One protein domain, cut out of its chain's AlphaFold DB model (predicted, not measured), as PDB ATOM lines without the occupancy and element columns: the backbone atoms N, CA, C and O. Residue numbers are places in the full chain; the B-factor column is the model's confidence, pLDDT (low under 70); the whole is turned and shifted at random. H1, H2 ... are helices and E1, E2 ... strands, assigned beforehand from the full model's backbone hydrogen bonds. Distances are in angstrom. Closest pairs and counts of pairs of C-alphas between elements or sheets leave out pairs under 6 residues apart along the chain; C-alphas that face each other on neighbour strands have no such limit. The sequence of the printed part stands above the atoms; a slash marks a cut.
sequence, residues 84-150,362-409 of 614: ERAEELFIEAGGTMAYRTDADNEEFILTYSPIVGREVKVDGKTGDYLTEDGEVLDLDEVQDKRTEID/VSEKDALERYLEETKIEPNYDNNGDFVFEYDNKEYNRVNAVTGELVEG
ATOM      1  N   GLU A  84       3.373   7.978  -5.332       92.12
ATOM      2  CA  GLU A  84       2.047   7.507  -5.782       92.12
ATOM      3  C   GLU A  84       1.597   8.260  -7.043       92.12
ATOM      4  O   GLU A  84       0.986   7.691  -7.947       92.12
ATOM      5  N   ARG A  85       1.932   9.555  -7.154       94.25
ATOM      6  CA  ARG A  85       1.611  10.330  -8.359       94.25
ATOM      7  C   ARG A  85       2.538   9.992  -9.529       94.25
ATOM      8  O   ARG A  85       2.085  10.071 -10.670       94.25
ATOM      9  N   ALA A  86       3.798   9.645  -9.276       93.12
ATOM     10  CA  ALA A  86       4.719   9.195 -10.320       93.12
ATOM     11  C   ALA A  86       4.277   7.842 -10.911       93.12
ATOM     12  O   ALA A  86       4.248   7.689 -12.130       93.12
ATOM     13  N   GLU A  87       3.829   6.910 -10.066       94.19
ATOM     14  CA  GLU A  87       3.226   5.637 -10.485       94.19
ATOM     15  C   GLU A  87       1.947   5.845 -11.313       94.19
ATOM     16  O   GLU A  87       1.758   5.214 -12.354       94.19
ATOM     17  N   GLU A  88       1.071   6.770 -10.902       95.25
ATOM     18  CA  GLU A  88      -0.118   7.123 -11.689       95.25
ATOM     19  C   GLU A  88       0.253   7.642 -13.085       95.25
ATOM     20  O   GLU A  88      -0.355   7.222 -14.069       95.25
ATOM     21  N   LEU A  89       1.244   8.538 -13.183       95.56
ATOM     22  CA  LEU A  89       1.732   9.072 -14.459       95.56
ATOM     23  C   LEU A  89       2.341   7.969 -15.333       95.56
ATOM     24  O   LEU A  89       2.051   7.893 -16.523       95.56
ATOM     25  N   PHE A  90       3.113   7.057 -14.745       94.31
ATOM     26  CA  PHE A  90       3.646   5.894 -15.453       94.31
ATOM     27  C   PHE A  90       2.541   5.059 -16.118       94.31
ATOM     28  O   PHE A  90       2.618   4.740 -17.306       94.31
ATOM     29  N   ILE A  91       1.472   4.755 -15.377       95.31
ATOM     30  CA  ILE A  91       0.326   3.996 -15.898       95.31
ATOM     31  C   ILE A  91      -0.469   4.824 -16.925       95.31
ATOM     32  O   ILE A  91      -0.950   4.279 -17.922       95.31
ATOM     33  N   GLU A  92      -0.633   6.133 -16.703       95.56
ATOM     34  CA  GLU A  92      -1.313   7.055 -17.626       95.56
ATOM     35  C   GLU A  92      -0.579   7.172 -18.973       95.56
ATOM     36  O   GLU A  92      -1.240   7.259 -20.013       95.56
ATOM     37  N   ALA A  93       0.756   7.132 -18.980       94.81
ATOM     38  CA  ALA A  93       1.568   7.145 -20.195       94.81
ATOM     39  C   ALA A  93       1.313   5.901 -21.058       94.81
ATOM     40  O   ALA A  93       1.007   6.027 -22.246       94.81
ATOM     41  N   GLY A  94       1.281   4.713 -20.447       94.38
ATOM     42  CA  GLY A  94       1.028   3.444 -21.135       94.38
ATOM     43  C   GLY A  94       2.304   2.747 -21.610       94.38
ATOM     44  O   GLY A  94       3.404   3.008 -21.112       94.38
ATOM     45  N   GLY A  95       2.156   1.823 -22.558       93.31
ATOM     46  CA  GLY A  95       3.247   0.999 -23.064       93.31
ATOM     47  C   GLY A  95       3.226   0.818 -24.581       93.31
ATOM     48  O   GLY A  95       2.211   0.994 -25.253       93.31
ATOM     49  N   THR A  96       4.369   0.416 -25.126       94.06
ATOM     50  CA  THR A  96       4.490  -0.072 -26.503       94.06
ATOM     51  C   THR A  96       4.430  -1.593 -26.529       94.06
ATOM     52  O   THR A  96       4.859  -2.265 -25.587       94.06
ATOM     53  N   MET A  97       3.880  -2.152 -27.604       94.31
ATOM     54  CA  MET A  97       3.839  -3.593 -27.829       94.31
ATOM     55  C   MET A  97       4.869  -3.995 -28.876       94.31
ATOM     56  O   MET A  97       5.088  -3.286 -29.853       94.31
ATOM     57  N   ALA A  98       5.486  -5.161 -28.704       93.75
ATOM     58  CA  ALA A  98       6.323  -5.761 -29.735       93.75
ATOM     59  C   ALA A  98       6.365  -7.282 -29.593       93.75
ATOM     60  O   ALA A  98       6.438  -7.806 -28.474       93.75
ATOM     61  N   TYR A  99       6.406  -7.978 -30.727       92.50
ATOM     62  CA  TYR A  99       6.824  -9.375 -30.765       92.50
ATOM     63  C   TYR A  99       8.346  -9.435 -30.651       92.50
ATOM     64  O   TYR A  99       9.067  -8.762 -31.398       92.50
ATOM     65  N   ARG A 100       8.843 -10.199 -29.683       88.31
ATOM     66  CA  ARG A 100      10.261 -10.323 -29.318       88.31
ATOM     67  C   ARG A 100      10.576 -11.769 -28.988       88.31
ATOM     68  O   ARG A 100       9.669 -12.539 -28.720       88.31
ATOM     69  N   THR A 101      11.855 -12.114 -28.988       82.25
ATOM     70  CA  THR A 101      12.288 -13.333 -28.315       82.25
ATOM     71  C   THR A 101      12.237 -13.140 -26.796       82.25
ATOM     72  O   THR A 101      12.379 -12.007 -26.319       82.25
ATOM     73  N   ASP A 102      12.019 -14.216 -26.051       77.00
ATOM     74  CA  ASP A 102      12.274 -14.274 -24.609       77.00
ATOM     75  C   ASP A 102      13.771 -14.079 -24.279       77.00
ATOM     76  O   ASP A 102      14.607 -13.890 -25.173       77.00
ATOM     77  N   ALA A 103      14.098 -14.040 -22.983       68.75
ATOM     78  CA  ALA A 103      15.451 -13.757 -22.497       68.75
ATOM     79  C   ALA A 103      16.484 -14.773 -23.018       68.75
ATOM     80  O   ALA A 103      17.571 -14.378 -23.452       68.75
ATOM     81  N   ASP A 104      16.094 -16.047 -23.084       67.38
ATOM     82  CA  ASP A 104      16.931 -17.160 -23.542       67.38
ATOM     83  C   ASP A 104      17.048 -17.245 -25.075       67.38
ATOM     84  O   ASP A 104      17.833 -18.021 -25.621       67.38
ATOM     85  N   ASN A 105      16.321 -16.390 -25.803       71.81
ATOM     86  CA  ASN A 105      16.166 -16.454 -27.253       71.81
ATOM     87  C   ASN A 105      15.634 -17.809 -27.753       71.81
ATOM     88  O   ASN A 105      16.049 -18.260 -28.825       71.81
ATOM     89  N   GLU A 106      14.704 -18.421 -27.020       72.25
ATOM     90  CA  GLU A 106      14.051 -19.697 -27.321       72.25
ATOM     91  C   GLU A 106      12.681 -19.524 -27.984       72.25
ATOM     92  O   GLU A 106      12.385 -20.234 -28.943       72.25
ATOM     93  N   GLU A 107      11.848 -18.574 -27.559       77.06
ATOM     94  CA  GLU A 107      10.482 -18.418 -28.085       77.06
ATOM     95  C   GLU A 107      10.126 -16.972 -28.437       77.06
ATOM     96  O   GLU A 107      10.587 -16.022 -27.807       77.06
ATOM     97  N   PHE A 108       9.277 -16.791 -29.458       84.44
ATOM     98  CA  PHE A 108       8.692 -15.489 -29.770       84.44
ATOM     99  C   PHE A 108       7.465 -15.223 -28.899       84.44
ATOM    100  O   PHE A 108       6.455 -15.917 -28.989       84.44
ATOM    101  N   ILE A 109       7.536 -14.160 -28.109       89.19
ATOM    102  CA  ILE A 109       6.494 -13.707 -27.198       89.19
ATOM    103  C   ILE A 109       6.052 -12.284 -27.540       89.19
ATOM    104  O   ILE A 109       6.821 -11.455 -28.036       89.19
ATOM    105  N   LEU A 110       4.789 -11.984 -27.252       93.56
ATOM    106  CA  LEU A 110       4.262 -10.627 -27.311       93.56
ATOM    107  C   LEU A 110       4.513  -9.933 -25.972       93.56
ATOM    108  O   LEU A 110       4.194 -10.488 -24.923       93.56
ATOM    109  N   THR A 111       5.066  -8.724 -25.996       94.19
ATOM    110  CA  THR A 111       5.457  -8.006 -24.773       94.19
ATOM    111  C   THR A 111       4.947  -6.574 -24.755       94.19
ATOM    112  O   THR A 111       4.891  -5.938 -25.806       94.19
ATOM    113  N   TYR A 112       4.633  -6.071 -23.562       94.25
ATOM    114  CA  TYR A 112       4.525  -4.650 -23.248       94.25
ATOM    115  C   TYR A 112       5.879  -4.127 -22.765       94.25
ATOM    116  O   TYR A 112       6.540  -4.762 -21.943       94.25
ATOM    117  N   SER A 113       6.286  -2.960 -23.251       92.81
ATOM    118  CA  SER A 113       7.388  -2.165 -22.707       92.81
ATOM    119  C   SER A 113       6.830  -0.825 -22.232       92.81
ATOM    120  O   SER A 113       6.143  -0.174 -23.018       92.81
ATOM    121  N   PRO A 114       7.095  -0.391 -20.991       92.69
ATOM    122  CA  PRO A 114       6.667   0.929 -20.544       92.69
ATOM    123  C   PRO A 114       7.238   2.044 -21.429       92.69
ATOM    124  O   PRO A 114       8.389   1.960 -21.861       92.69
ATOM    125  N   ILE A 115       6.436   3.076 -21.709       93.44
ATOM    126  CA  ILE A 115       6.898   4.260 -22.455       93.44
ATOM    127  C   ILE A 115       7.835   5.097 -21.580       93.44
ATOM    128  O   ILE A 115       8.900   5.531 -22.032       93.44
ATOM    129  N   VAL A 116       7.457   5.308 -20.318       91.44
ATOM    130  CA  VAL A 116       8.297   6.059 -19.382       91.44
ATOM    131  C   VAL A 116       9.488   5.208 -18.940       91.44
ATOM    132  O   VAL A 116       9.352   4.006 -18.720       91.44
ATOM    133  N   GLY A 117      10.662   5.832 -18.857       84.38
ATOM    134  CA  GLY A 117      11.939   5.165 -18.596       84.38
ATOM    135  C   GLY A 117      12.596   4.598 -19.855       84.38
ATOM    136  O   GLY A 117      13.737   4.152 -19.793       84.38
ATOM    137  N   ARG A 118      11.904   4.629 -21.004       85.19
ATOM    138  CA  ARG A 118      12.443   4.174 -22.293       85.19
ATOM    139  C   ARG A 118      12.446   5.252 -23.367       85.19
ATOM    140  O   ARG A 118      13.446   5.413 -24.049       85.19
ATOM    141  N   GLU A 119      11.324   5.938 -23.551       87.44
ATOM    142  CA  GLU A 119      11.164   6.971 -24.587       87.44
ATOM    143  C   GLU A 119      10.867   8.353 -24.008       87.44
ATOM    144  O   GLU A 119      11.049   9.365 -24.681       87.44
ATOM    145  N   VAL A 120      10.351   8.387 -22.781       92.38
ATOM    146  CA  VAL A 120       9.879   9.591 -22.099       92.38
ATOM    147  C   VAL A 120      10.331   9.532 -20.642       92.38
ATOM    148  O   VAL A 120      10.427   8.452 -20.053       92.38
ATOM    149  N   LYS A 121      10.592  10.691 -20.046       92.19
ATOM    150  CA  LYS A 121      10.902  10.859 -18.622       92.19
ATOM    151  C   LYS A 121       9.743  11.570 -17.921       92.19
ATOM    152  O   LYS A 121       8.932  12.229 -18.569       92.19
ATOM    153  N   VAL A 122       9.667  11.457 -16.599       94.25
ATOM    154  CA  VAL A 122       8.732  12.246 -15.779       94.25
ATOM    155  C   VAL A 122       9.540  13.206 -14.923       94.25
ATOM    156  O   VAL A 122      10.394  12.771 -14.152       94.25
ATOM    157  N   ASP A 123       9.259  14.502 -15.041       93.25
ATOM    158  CA  ASP A 123       9.882  15.540 -14.222       93.25
ATOM    159  C   ASP A 123       9.564  15.307 -12.738       93.25
ATOM    160  O   ASP A 123       8.405  15.242 -12.314       93.25
ATOM    161  N   GLY A 124      10.610  15.214 -11.924       91.06
ATOM    162  CA  GLY A 124      10.524  14.898 -10.505       91.06
ATOM    163  C   GLY A 124       9.922  16.012  -9.644       91.06
ATOM    164  O   GLY A 124       9.575  15.774  -8.484       91.06
ATOM    165  N   LYS A 125       9.775  17.233 -10.174       90.56
ATOM    166  CA  LYS A 125       9.219  18.408  -9.481       90.56
ATOM    167  C   LYS A 125       7.774  18.676  -9.901       90.56
ATOM    168  O   LYS A 125       6.918  18.951  -9.047       90.56
ATOM    169  N   THR A 126       7.505  18.655 -11.203       91.56
ATOM    170  CA  THR A 126       6.232  19.066 -11.805       91.56
ATOM    171  C   THR A 126       5.334  17.884 -12.150       91.56
ATOM    172  O   THR A 126       4.112  18.021 -12.039       91.56
ATOM    173  N   GLY A 127       5.915  16.726 -12.479       92.38
ATOM    174  CA  GLY A 127       5.207  15.586 -13.060       92.38
ATOM    175  C   GLY A 127       4.868  15.770 -14.540       92.38
ATOM    176  O   GLY A 127       3.969  15.094 -15.034       92.38
ATOM    177  N   ASP A 128       5.524  16.711 -15.221       95.00
ATOM    178  CA  ASP A 128       5.418  16.856 -16.672       95.00
ATOM    179  C   ASP A 128       6.180  15.716 -17.367       95.00
ATOM    180  O   ASP A 128       7.188  15.225 -16.855       95.00
ATOM    181  N   TYR A 129       5.708  15.298 -18.539       96.00
ATOM    182  CA  TYR A 129       6.451  14.366 -19.380       96.00
ATOM    183  C   TYR A 129       7.537  15.116 -20.139       96.00
ATOM    184  O   TYR A 129       7.278  16.201 -20.660       96.00
ATOM    185  N   LEU A 130       8.727  14.533 -20.223       93.19
ATOM    186  CA  LEU A 130       9.879  15.125 -20.891       93.19
ATOM    187  C   LEU A 130      10.423  14.186 -21.974       93.19
ATOM    188  O   LEU A 130      10.462  12.967 -21.785       93.19
ATOM    189  N   THR A 131      10.883  14.747 -23.090       90.88
ATOM    190  CA  THR A 131      11.748  14.037 -24.043       90.88
ATOM    191  C   THR A 131      13.119  13.749 -23.419       90.88
ATOM    192  O   THR A 131      13.442  14.216 -22.325       90.88
ATOM    193  N   GLU A 132      13.961  12.997 -24.127       84.25
ATOM    194  CA  GLU A 132      15.340  12.736 -23.698       84.25
ATOM    195  C   GLU A 132      16.159  14.032 -23.525       84.25
ATOM    196  O   GLU A 132      16.946  14.127 -22.582       84.25
ATOM    197  N   ASP A 133      15.876  15.043 -24.359       85.88
ATOM    198  CA  ASP A 133      16.478  16.385 -24.359       85.88
ATOM    199  C   ASP A 133      15.808  17.382 -23.383       85.88
ATOM    200  O   ASP A 133      16.158  18.567 -23.365       85.88
ATOM    201  N   GLY A 134      14.816  16.939 -22.600       86.50
ATOM    202  CA  GLY A 134      14.129  17.768 -21.601       86.50
ATOM    203  C   GLY A 134      12.984  18.638 -22.141       86.50
ATOM    204  O   GLY A 134      12.516  19.548 -21.453       86.50
ATOM    205  N   GLU A 135      12.503  18.400 -23.366       91.31
ATOM    206  CA  GLU A 135      11.339  19.119 -23.904       91.31
ATOM    207  C   GLU A 135      10.033  18.585 -23.305       91.31
ATOM    208  O   GLU A 135       9.827  17.379 -23.229       91.31
ATOM    209  N   VAL A 136       9.129  19.483 -22.903       95.12
ATOM    210  CA  VAL A 136       7.850  19.103 -22.282       95.12
ATOM    211  C   VAL A 136       6.871  18.563 -23.324       95.12
ATOM    212  O   VAL A 136       6.569  19.262 -24.290       95.12
ATOM    213  N   LEU A 137       6.318  17.381 -23.053       94.69
ATOM    214  CA  LEU A 137       5.270  16.718 -23.829       94.69
ATOM    215  C   LEU A 137       3.927  16.770 -23.094       94.69
ATOM    216  O   LEU A 137       3.865  16.672 -21.863       94.69
ATOM    217  N   ASP A 138       2.833  16.883 -23.844       95.56
ATOM    218  CA  ASP A 138       1.506  16.610 -23.301       95.56
ATOM    219  C   ASP A 138       1.155  15.112 -23.337       95.56
ATOM    220  O   ASP A 138       1.846  14.285 -23.928       95.56
ATOM    221  N   LEU A 139       0.089  14.733 -22.625       93.75
ATOM    222  CA  LEU A 139      -0.295  13.325 -22.517       93.75
ATOM    223  C   LEU A 139      -0.739  12.738 -23.864       93.75
ATOM    224  O   LEU A 139      -0.519  11.552 -24.079       93.75
ATOM    225  N   ASP A 140      -1.356  13.530 -24.743       95.38
ATOM    226  CA  ASP A 140      -1.800  13.027 -26.044       95.38
ATOM    227  C   ASP A 140      -0.557  12.690 -26.896       95.38
ATOM    228  O   ASP A 140      -0.482  11.593 -27.441       95.38
ATOM    229  N   GLU A 141       0.478  13.543 -26.883       94.88
ATOM    230  CA  GLU A 141       1.772  13.283 -27.544       94.88
ATOM    231  C   GLU A 141       2.484  12.033 -27.000       94.88
ATOM    232  O   GLU A 141       3.095  11.274 -27.752       94.88
ATOM    233  N   VAL A 142       2.402  11.785 -25.689       94.12
ATOM    234  CA  VAL A 142       2.953  10.566 -25.073       94.12
ATOM    235  C   VAL A 142       2.144   9.333 -25.472       94.12
ATOM    236  O   VAL A 142       2.717   8.288 -25.772       94.12
ATOM    237  N   GLN A 143       0.815   9.432 -25.480       92.88
ATOM    238  CA  GLN A 143      -0.067   8.312 -25.807       92.88
ATOM    239  C   GLN A 143      -0.067   7.971 -27.301       92.88
ATOM    240  O   GLN A 143      -0.302   6.811 -27.636       92.88
ATOM    241  N   ASP A 144       0.263   8.916 -28.180       91.44
ATOM    242  CA  ASP A 144       0.449   8.672 -29.617       91.44
ATOM    243  C   ASP A 144       1.609   7.697 -29.905       91.44
ATOM    244  O   ASP A 144       1.632   7.058 -30.954       91.44
ATOM    245  N   LYS A 145       2.535   7.502 -28.953       89.94
ATOM    246  CA  LYS A 145       3.609   6.494 -29.042       89.94
ATOM    247  C   LYS A 145       3.127   5.061 -28.806       89.94
ATOM    248  O   LYS A 145       3.868   4.111 -29.051       89.94
ATOM    249  N   ARG A 146       1.910   4.869 -28.285       90.81
ATOM    250  CA  ARG A 146       1.359   3.538 -27.993       90.81
ATOM    251  C   ARG A 146       1.158   2.741 -29.274       90.81
ATOM    252  O   ARG A 146       0.832   3.270 -30.330       90.81
ATOM    253  N   THR A 147       1.272   1.425 -29.158       90.25
ATOM    254  CA  THR A 147       1.042   0.533 -30.296       90.25
ATOM    255  C   THR A 147      -0.446   0.233 -30.458       90.25
ATOM    256  O   THR A 147      -1.079  -0.301 -29.547       90.25
ATOM    257  N   GLU A 148      -1.005   0.533 -31.632       88.44
ATOM    258  CA  GLU A 148      -2.373   0.149 -31.984       88.44
ATOM    259  C   GLU A 148      -2.418  -1.281 -32.547       88.44
ATOM    260  O   GLU A 148      -1.618  -1.661 -33.403       88.44
ATOM    261  N   ILE A 149      -3.375  -2.082 -32.069       91.56
ATOM    262  CA  ILE A 149      -3.614  -3.433 -32.585       91.56
ATOM    263  C   ILE A 149      -4.552  -3.351 -33.791       91.56
ATOM    264  O   ILE A 149      -5.738  -3.047 -33.645       91.56
ATOM    265  N   ASP A 150      -4.048  -3.732 -34.959       93.75
ATOM    266  CA  ASP A 150      -4.818  -3.871 -36.191       93.75
ATOM    267  C   ASP A 150      -5.010  -5.352 -36.546       93.75
ATOM    268  O   ASP A 150      -4.199  -5.979 -37.227       93.75
ATOM    269  N   VAL A 362      -3.546  -9.517 -21.627       95.00
ATOM    270  CA  VAL A 362      -3.873  -8.760 -20.412       95.00
ATOM    271  C   VAL A 362      -4.059  -7.282 -20.754       95.00
ATOM    272  O   VAL A 362      -3.532  -6.793 -21.752       95.00
ATOM    273  N   SER A 363      -4.822  -6.544 -19.941       93.88
ATOM    274  CA  SER A 363      -4.956  -5.110 -20.193       93.88
ATOM    275  C   SER A 363      -3.620  -4.406 -19.942       93.88
ATOM    276  O   SER A 363      -2.927  -4.731 -18.980       93.88
ATOM    277  N   GLU A 364      -3.277  -3.427 -20.784       93.00
ATOM    278  CA  GLU A 364      -2.055  -2.618 -20.636       93.00
ATOM    279  C   GLU A 364      -1.932  -2.057 -19.214       93.00
ATOM    280  O   GLU A 364      -0.888  -2.160 -18.580       93.00
ATOM    281  N   LYS A 365      -3.040  -1.537 -18.680       94.38
ATOM    282  CA  LYS A 365      -3.098  -1.034 -17.315       94.38
ATOM    283  C   LYS A 365      -2.716  -2.106 -16.286       94.38
ATOM    284  O   LYS A 365      -1.875  -1.836 -15.437       94.38
ATOM    285  N   ASP A 366      -3.321  -3.294 -16.351       95.25
ATOM    286  CA  ASP A 366      -3.023  -4.369 -15.393       95.25
ATOM    287  C   ASP A 366      -1.567  -4.852 -15.534       95.25
ATOM    288  O   ASP A 366      -0.953  -5.247 -14.547       95.25
ATOM    289  N   ALA A 367      -1.007  -4.832 -16.751       94.50
ATOM    290  CA  ALA A 367       0.388  -5.184 -17.001       94.50
ATOM    291  C   ALA A 367       1.354  -4.183 -16.348       94.50
ATOM    292  O   ALA A 367       2.293  -4.598 -15.672       94.50
ATOM    293  N   LEU A 368       1.107  -2.880 -16.509       93.81
ATOM    294  CA  LEU A 368       1.939  -1.826 -15.922       93.81
ATOM    295  C   LEU A 368       1.784  -1.737 -14.399       93.81
ATOM    296  O   LEU A 368       2.770  -1.503 -13.711       93.81
ATOM    297  N   GLU A 369       0.586  -1.983 -13.858       94.06
ATOM    298  CA  GLU A 369       0.394  -2.103 -12.405       94.06
ATOM    299  C   GLU A 369       1.238  -3.252 -11.834       94.06
ATOM    300  O   GLU A 369       1.947  -3.048 -10.856       94.06
ATOM    301  N   ARG A 370       1.243  -4.431 -12.476       92.06
ATOM    302  CA  ARG A 370       2.112  -5.552 -12.067       92.06
ATOM    303  C   ARG A 370       3.597  -5.245 -12.211       92.06
ATOM    304  O   ARG A 370       4.383  -5.692 -11.388       92.06
ATOM    305  N   TYR A 371       3.983  -4.501 -13.246       91.75
ATOM    306  CA  TYR A 371       5.368  -4.070 -13.420       91.75
ATOM    307  C   TYR A 371       5.858  -3.294 -12.193       91.75
ATOM    308  O   TYR A 371       6.929  -3.586 -11.673       91.75
ATOM    309  N   LEU A 372       5.039  -2.384 -11.667       91.31
ATOM    310  CA  LEU A 372       5.355  -1.609 -10.465       91.31
ATOM    311  C   LEU A 372       5.293  -2.412  -9.153       91.31
ATOM    312  O   LEU A 372       5.786  -1.937  -8.138       91.31
ATOM    313  N   GLU A 373       4.712  -3.617  -9.135       90.69
ATOM    314  CA  GLU A 373       4.704  -4.460  -7.926       90.69
ATOM    315  C   GLU A 373       6.090  -5.052  -7.614       90.69
ATOM    316  O   GLU A 373       6.403  -5.270  -6.441       90.69
ATOM    317  N   GLU A 374       6.910  -5.297  -8.641       86.81
ATOM    318  CA  GLU A 374       8.235  -5.929  -8.513       86.81
ATOM    319  C   GLU A 374       9.390  -4.994  -8.918       86.81
ATOM    320  O   GLU A 374      10.550  -5.293  -8.646       86.81
ATOM    321  N   THR A 375       9.091  -3.849  -9.541       87.44
ATOM    322  CA  THR A 375      10.077  -2.800  -9.854       87.44
ATOM    323  C   THR A 375       9.874  -1.578  -8.967       87.44
ATOM    324  O   THR A 375       8.913  -1.493  -8.201       87.44
ATOM    325  N   LYS A 376      10.805  -0.623  -9.026       85.19
ATOM    326  CA  LYS A 376      10.720   0.631  -8.274       85.19
ATOM    327  C   LYS A 376      10.925   1.821  -9.186       85.19
ATOM    328  O   LYS A 376      11.662   1.734 -10.169       85.19
ATOM    329  N   ILE A 377      10.304   2.932  -8.812       88.25
ATOM    330  CA  ILE A 377      10.553   4.233  -9.416       88.25
ATOM    331  C   ILE A 377      11.151   5.134  -8.343       88.25
ATOM    332  O   ILE A 377      10.539   5.331  -7.293       88.25
ATOM    333  N   GLU A 378      12.322   5.704  -8.595       88.69
ATOM    334  CA  GLU A 378      12.996   6.576  -7.637       88.69
ATOM    335  C   GLU A 378      13.365   7.914  -8.292       88.69
ATOM    336  O   GLU A 378      13.711   7.964  -9.473       88.69
ATOM    337  N   PRO A 379      13.256   9.036  -7.561       90.06
ATOM    338  CA  PRO A 379      13.723  10.316  -8.065       90.06
ATOM    339  C   PRO A 379      15.255  10.335  -8.144       90.06
ATOM    340  O   PRO A 379      15.934  10.067  -7.150       90.06
ATOM    341  N   ASN A 380      15.787  10.720  -9.299       90.62
ATOM    342  CA  ASN A 380      17.213  10.804  -9.589       90.62
ATOM    343  C   ASN A 380      17.530  12.071 -10.413       90.62
ATOM    344  O   ASN A 380      16.629  12.726 -10.946       90.62
ATOM    345  N   TYR A 381      18.806  12.441 -10.500       89.62
ATOM    346  CA  TYR A 381      19.297  13.380 -11.503       89.62
ATOM    347  C   TYR A 381      19.900  12.627 -12.686       89.62
ATOM    348  O   TYR A 381      20.843  11.854 -12.514       89.62
ATOM    349  N   ASP A 382      19.401  12.907 -13.883       86.19
ATOM    350  CA  ASP A 382      19.932  12.295 -15.096       86.19
ATOM    351  C   ASP A 382      21.264  12.930 -15.552       86.19
ATOM    352  O   ASP A 382      21.793  13.869 -14.944       86.19
ATOM    353  N   ASN A 383      21.806  12.433 -16.667       83.12
ATOM    354  CA  ASN A 383      23.032  12.943 -17.296       83.12
ATOM    355  C   ASN A 383      23.012  14.443 -17.665       83.12
ATOM    356  O   ASN A 383      24.081  15.029 -17.845       83.12
ATOM    357  N   ASN A 384      21.838  15.071 -17.786       84.88
ATOM    358  CA  ASN A 384      21.697  16.501 -18.073       84.88
ATOM    359  C   ASN A 384      21.570  17.347 -16.794       84.88
ATOM    360  O   ASN A 384      21.545  18.577 -16.872       84.88
ATOM    361  N   GLY A 385      21.529  16.709 -15.619       85.62
ATOM    362  CA  GLY A 385      21.262  17.364 -14.341       85.62
ATOM    363  C   GLY A 385      19.776  17.655 -14.112       85.62
ATOM    364  O   GLY A 385      19.439  18.373 -13.163       85.62
ATOM    365  N   ASP A 386      18.890  17.098 -14.944       88.19
ATOM    366  CA  ASP A 386      17.447  17.233 -14.791       88.19
ATOM    367  C   ASP A 386      16.952  16.283 -13.698       88.19
ATOM    368  O   ASP A 386      17.366  15.129 -13.599       88.19
ATOM    369  N   PHE A 387      16.064  16.786 -12.839       91.19
ATOM    370  CA  PHE A 387      15.515  16.007 -11.733       91.19
ATOM    371  C   PHE A 387      14.294  15.228 -12.218       91.19
ATOM    372  O   PHE A 387      13.245  15.830 -12.455       91.19
ATOM    373  N   VAL A 388      14.413  13.910 -12.353       92.00
ATOM    374  CA  VAL A 388      13.421  13.032 -12.993       92.00
ATOM    375  C   VAL A 388      13.115  11.808 -12.134       92.00
ATOM    376  O   VAL A 388      13.809  11.526 -11.164       92.00
ATOM    377  N   PHE A 389      12.060  11.075 -12.475       90.44
ATOM    378  CA  PHE A 389      11.842   9.722 -11.966       90.44
ATOM    379  C   PHE A 389      12.499   8.699 -12.891       90.44
ATOM    380  O   PHE A 389      12.170   8.629 -14.078       90.44
ATOM    381  N   GLU A 390      13.405   7.907 -12.329       85.38
ATOM    382  CA  GLU A 390      14.056   6.786 -12.993       85.38
ATOM    383  C   GLU A 390      13.426   5.461 -12.552       85.38
ATOM    384  O   GLU A 390      12.922   5.328 -11.438       85.38
ATOM    385  N   TYR A 391      13.444   4.484 -13.455       81.25
ATOM    386  CA  TYR A 391      12.818   3.179 -13.289       81.25
ATOM    387  C   TYR A 391      13.900   2.117 -13.150       81.25
ATOM    388  O   TYR A 391      14.721   1.962 -14.056       81.25
ATOM    389  N   ASP A 392      13.875   1.348 -12.062       75.06
ATOM    390  CA  ASP A 392      14.779   0.210 -11.902       75.06
ATOM    391  C   ASP A 392      14.322  -0.945 -12.802       75.06
ATOM    392  O   ASP A 392      13.464  -1.753 -12.444       75.06
ATOM    393  N   ASN A 393      14.876  -0.978 -14.012       73.69
ATOM    394  CA  ASN A 393      14.568  -1.959 -15.048       73.69
ATOM    395  C   ASN A 393      15.696  -2.985 -15.254       73.69
ATOM    396  O   ASN A 393      15.754  -3.631 -16.306       73.69
ATOM    397  N   LYS A 394      16.600  -3.112 -14.271       70.06
ATOM    398  CA  LYS A 394      17.796  -3.960 -14.366       70.06
ATOM    399  C   LYS A 394      17.426  -5.425 -14.548       70.06
ATOM    400  O   LYS A 394      17.894  -6.049 -15.491       70.06
ATOM    401  N   GLU A 395      16.570  -5.944 -13.672       75.25
ATOM    402  CA  GLU A 395      16.126  -7.340 -13.705       75.25
ATOM    403  C   GLU A 395      14.989  -7.539 -14.714       75.25
ATOM    404  O   GLU A 395      15.051  -8.432 -15.553       75.25
ATOM    405  N   TYR A 396      13.990  -6.651 -14.711       83.25
ATOM    406  CA  TYR A 396      12.817  -6.736 -15.581       83.25
ATOM    407  C   TYR A 396      12.624  -5.456 -16.386       83.25
ATOM    408  O   TYR A 396      12.474  -4.367 -15.836       83.25
ATOM    409  N   ASN A 397      12.517  -5.580 -17.707       83.62
ATOM    410  CA  ASN A 397      12.287  -4.424 -18.582       83.62
ATOM    411  C   ASN A 397      11.049  -4.553 -19.479       83.62
ATOM    412  O   ASN A 397      10.805  -3.686 -20.322       83.62
ATOM    413  N   ARG A 398      10.272  -5.636 -19.340       90.56
ATOM    414  CA  ARG A 398       9.055  -5.887 -20.132       90.56
ATOM    415  C   ARG A 398       8.061  -6.751 -19.360       90.56
ATOM    416  O   ARG A 398       8.415  -7.417 -18.392       90.56
ATOM    417  N   VAL A 399       6.826  -6.781 -19.847       92.81
ATOM    418  CA  VAL A 399       5.758  -7.670 -19.368       92.81
ATOM    419  C   VAL A 399       5.285  -8.536 -20.530       92.81
ATOM    420  O   VAL A 399       5.023  -8.014 -21.612       92.81
ATOM    421  N   ASN A 400       5.137  -9.843 -20.342       93.44
ATOM    422  CA  ASN A 400       4.509 -10.722 -21.323       93.44
ATOM    423  C   ASN A 400       3.035 -10.320 -21.472       93.44
ATOM    424  O   ASN A 400       2.276 -10.329 -20.507       93.44
ATOM    425  N   ALA A 401       2.610  -9.961 -22.678       93.88
ATOM    426  CA  ALA A 401       1.274  -9.434 -22.919       93.88
ATOM    427  C   ALA A 401       0.169 -10.489 -22.784       93.88
ATOM    428  O   ALA A 401      -0.985 -10.125 -22.592       93.88
ATOM    429  N   VAL A 402       0.485 -11.781 -22.880       91.38
ATOM    430  CA  VAL A 402      -0.493 -12.873 -22.770       91.38
ATOM    431  C   VAL A 402      -0.627 -13.333 -21.319       91.38
ATOM    432  O   VAL A 402      -1.737 -13.461 -20.803       91.38
ATOM    433  N   THR A 403       0.492 -13.560 -20.627       91.31
ATOM    434  CA  THR A 403       0.475 -14.058 -19.238       91.31
ATOM    435  C   THR A 403       0.387 -12.925 -18.210       91.31
ATOM    436  O   THR A 403      -0.173 -13.087 -17.117       91.31
ATOM    437  N   GLY A 404       0.887 -11.742 -18.569       91.06
ATOM    438  CA  GLY A 404       1.103 -10.615 -17.669       91.06
ATOM    439  C   GLY A 404       2.209 -10.872 -16.643       91.06
ATOM    440  O   GLY A 404       2.179 -10.253 -15.581       91.06
ATOM    441  N   GLU A 405       3.096 -11.832 -16.905       91.44
ATOM    442  CA  GLU A 405       4.307 -12.090 -16.118       91.44
ATOM    443  C   GLU A 405       5.426 -11.148 -16.568       91.44
ATOM    444  O   GLU A 405       5.470 -10.741 -17.733       91.44
ATOM    445  N   LEU A 406       6.325 -10.789 -15.654       90.81
ATOM    446  CA  LEU A 406       7.488  -9.981 -16.000       90.81
ATOM    447  C   LEU A 406       8.475 -10.805 -16.816       90.81
ATOM    448  O   LEU A 406       8.654 -11.998 -16.583       90.81
ATOM    449  N   VAL A 407       9.078 -10.156 -17.804       87.88
ATOM    450  CA  VAL A 407      10.097 -10.750 -18.662       87.88
ATOM    451  C   VAL A 407      11.431 -10.179 -18.228       87.88
ATOM    452  O   VAL A 407      11.613  -8.956 -18.244       87.88
ATOM    453  N   GLU A 408      12.338 -11.071 -17.839       82.44
ATOM    454  CA  GLU A 408      13.698 -10.701 -17.465       82.44
ATOM    455  C   GLU A 408      14.377  -9.986 -18.638       82.44
ATOM    456  O   GLU A 408      14.247 -10.356 -19.815       82.44
ATOM    457  N   GLY A 409      15.069  -8.894 -18.327       70.06
ATOM    458  CA  GLY A 409      16.021  -8.317 -19.256       70.06
ATOM    459  C   GLY A 409      17.114  -9.342 -19.541       70.06
ATOM    460  O   GLY A 409      17.396 -10.202 -18.717       70.06
TER     461      GLY A 409
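AT A GLANCE: This is residues 84 to 150 and 362 to 409 of the 614 residues of the protein "S-layer domain protein" of Natranaerobius thermophilus (strain ATCC BAA-1301 / DSM 18059 / JW/NM-WN-LF) (UniProt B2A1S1). Two small sheets lie end to end along the longest axis, each with one helix over a face: H3 over the strongly twisted sheet E1 - E2 - E6 - E7, and H1 over the sheet E3 - E5 - E4. H1 and H3 pack on each other, and short H2 touches the end of H1. The 115 printed residues hold three named helices and seven named strands, in the order H1 E1 E2 E3 H2 H3 E4 E5 E6 E7. The first sheet is antiparallel, and so are E4 and E5 in the second; the class is mixed, helices and strands. The whole is compact, with a radius of gyration of the C-alphas of 14.0 A and spans of 40 by 30 by 24 A.

HOW THE PARTS SIT: E1, residues 95 to 101, and E2, residues 108 to 114, form an antiparallel hairpin at 152 degrees, with N 96 and O 113 at 2.8 A. E6, residues 396 to 400, is the antiparallel neighbour of E2, with N 112 and O 399 at 2.8 A. E6 forms another hairpin with E7, residues 406 to 408, where N 407 and O 398 are 2.9 A apart. H3, residues 364 to 374, is on one face of this sheet, which gives two layers, one of helix and one of strands. H3 lies over E2 and E6 at a height over the sheet of 9.0 A; its closest C-alphas to E6 are those of Ala 367 and Val 399, 6.4 A. H1, residues 84 to 93, touches H3 at a steep tilt of 39 degrees, opposite ways, closest at the C-alphas of Ile 91 and Leu 368, 6.0 A. H1 is on the second sheet at a height of 9.3 A. There E4, residues 377 to 381, and E5, residues 387 to 391, form a hairpin, with N 380 and O 388 at 2.8 A. E3, residues 121 to 123, and E5 meet only at a point. H2, residues 139 to 143, only just touches H1, with 3 pairs of C-alphas within 8 A, closest at Ala 93 and Gln 143, 6.0 A. Every O i to N i+4 pair is within hydrogen-bond range in H1 and H2, and 6 of 7 are in H3.

IN THESE COORDINATES: H1 begins at C-alpha 84 (2.047, 7.507, -5.782) and is 14.4 A long. E1 is 17.7 A, E2 18.9 A and H3 16.2 A long. E7 ends at C-alpha 408 (13.698, -10.701, -17.465).

THE WHOLE: The C-alphas of Glu 106 and Thr 126 are the two farthest apart, 42.5 A. Residues 151 to 361 are not printed, and C-alphas 150 and 362 stand 16.5 A apart across the cut. The link E3 to H2 is long, with 15 residues; in it residues 129 to 130 pair antiparallel with residues 121 to 122 of E3 and with residues 136 to 137. Residues 103 to 104 have pLDDT under 70.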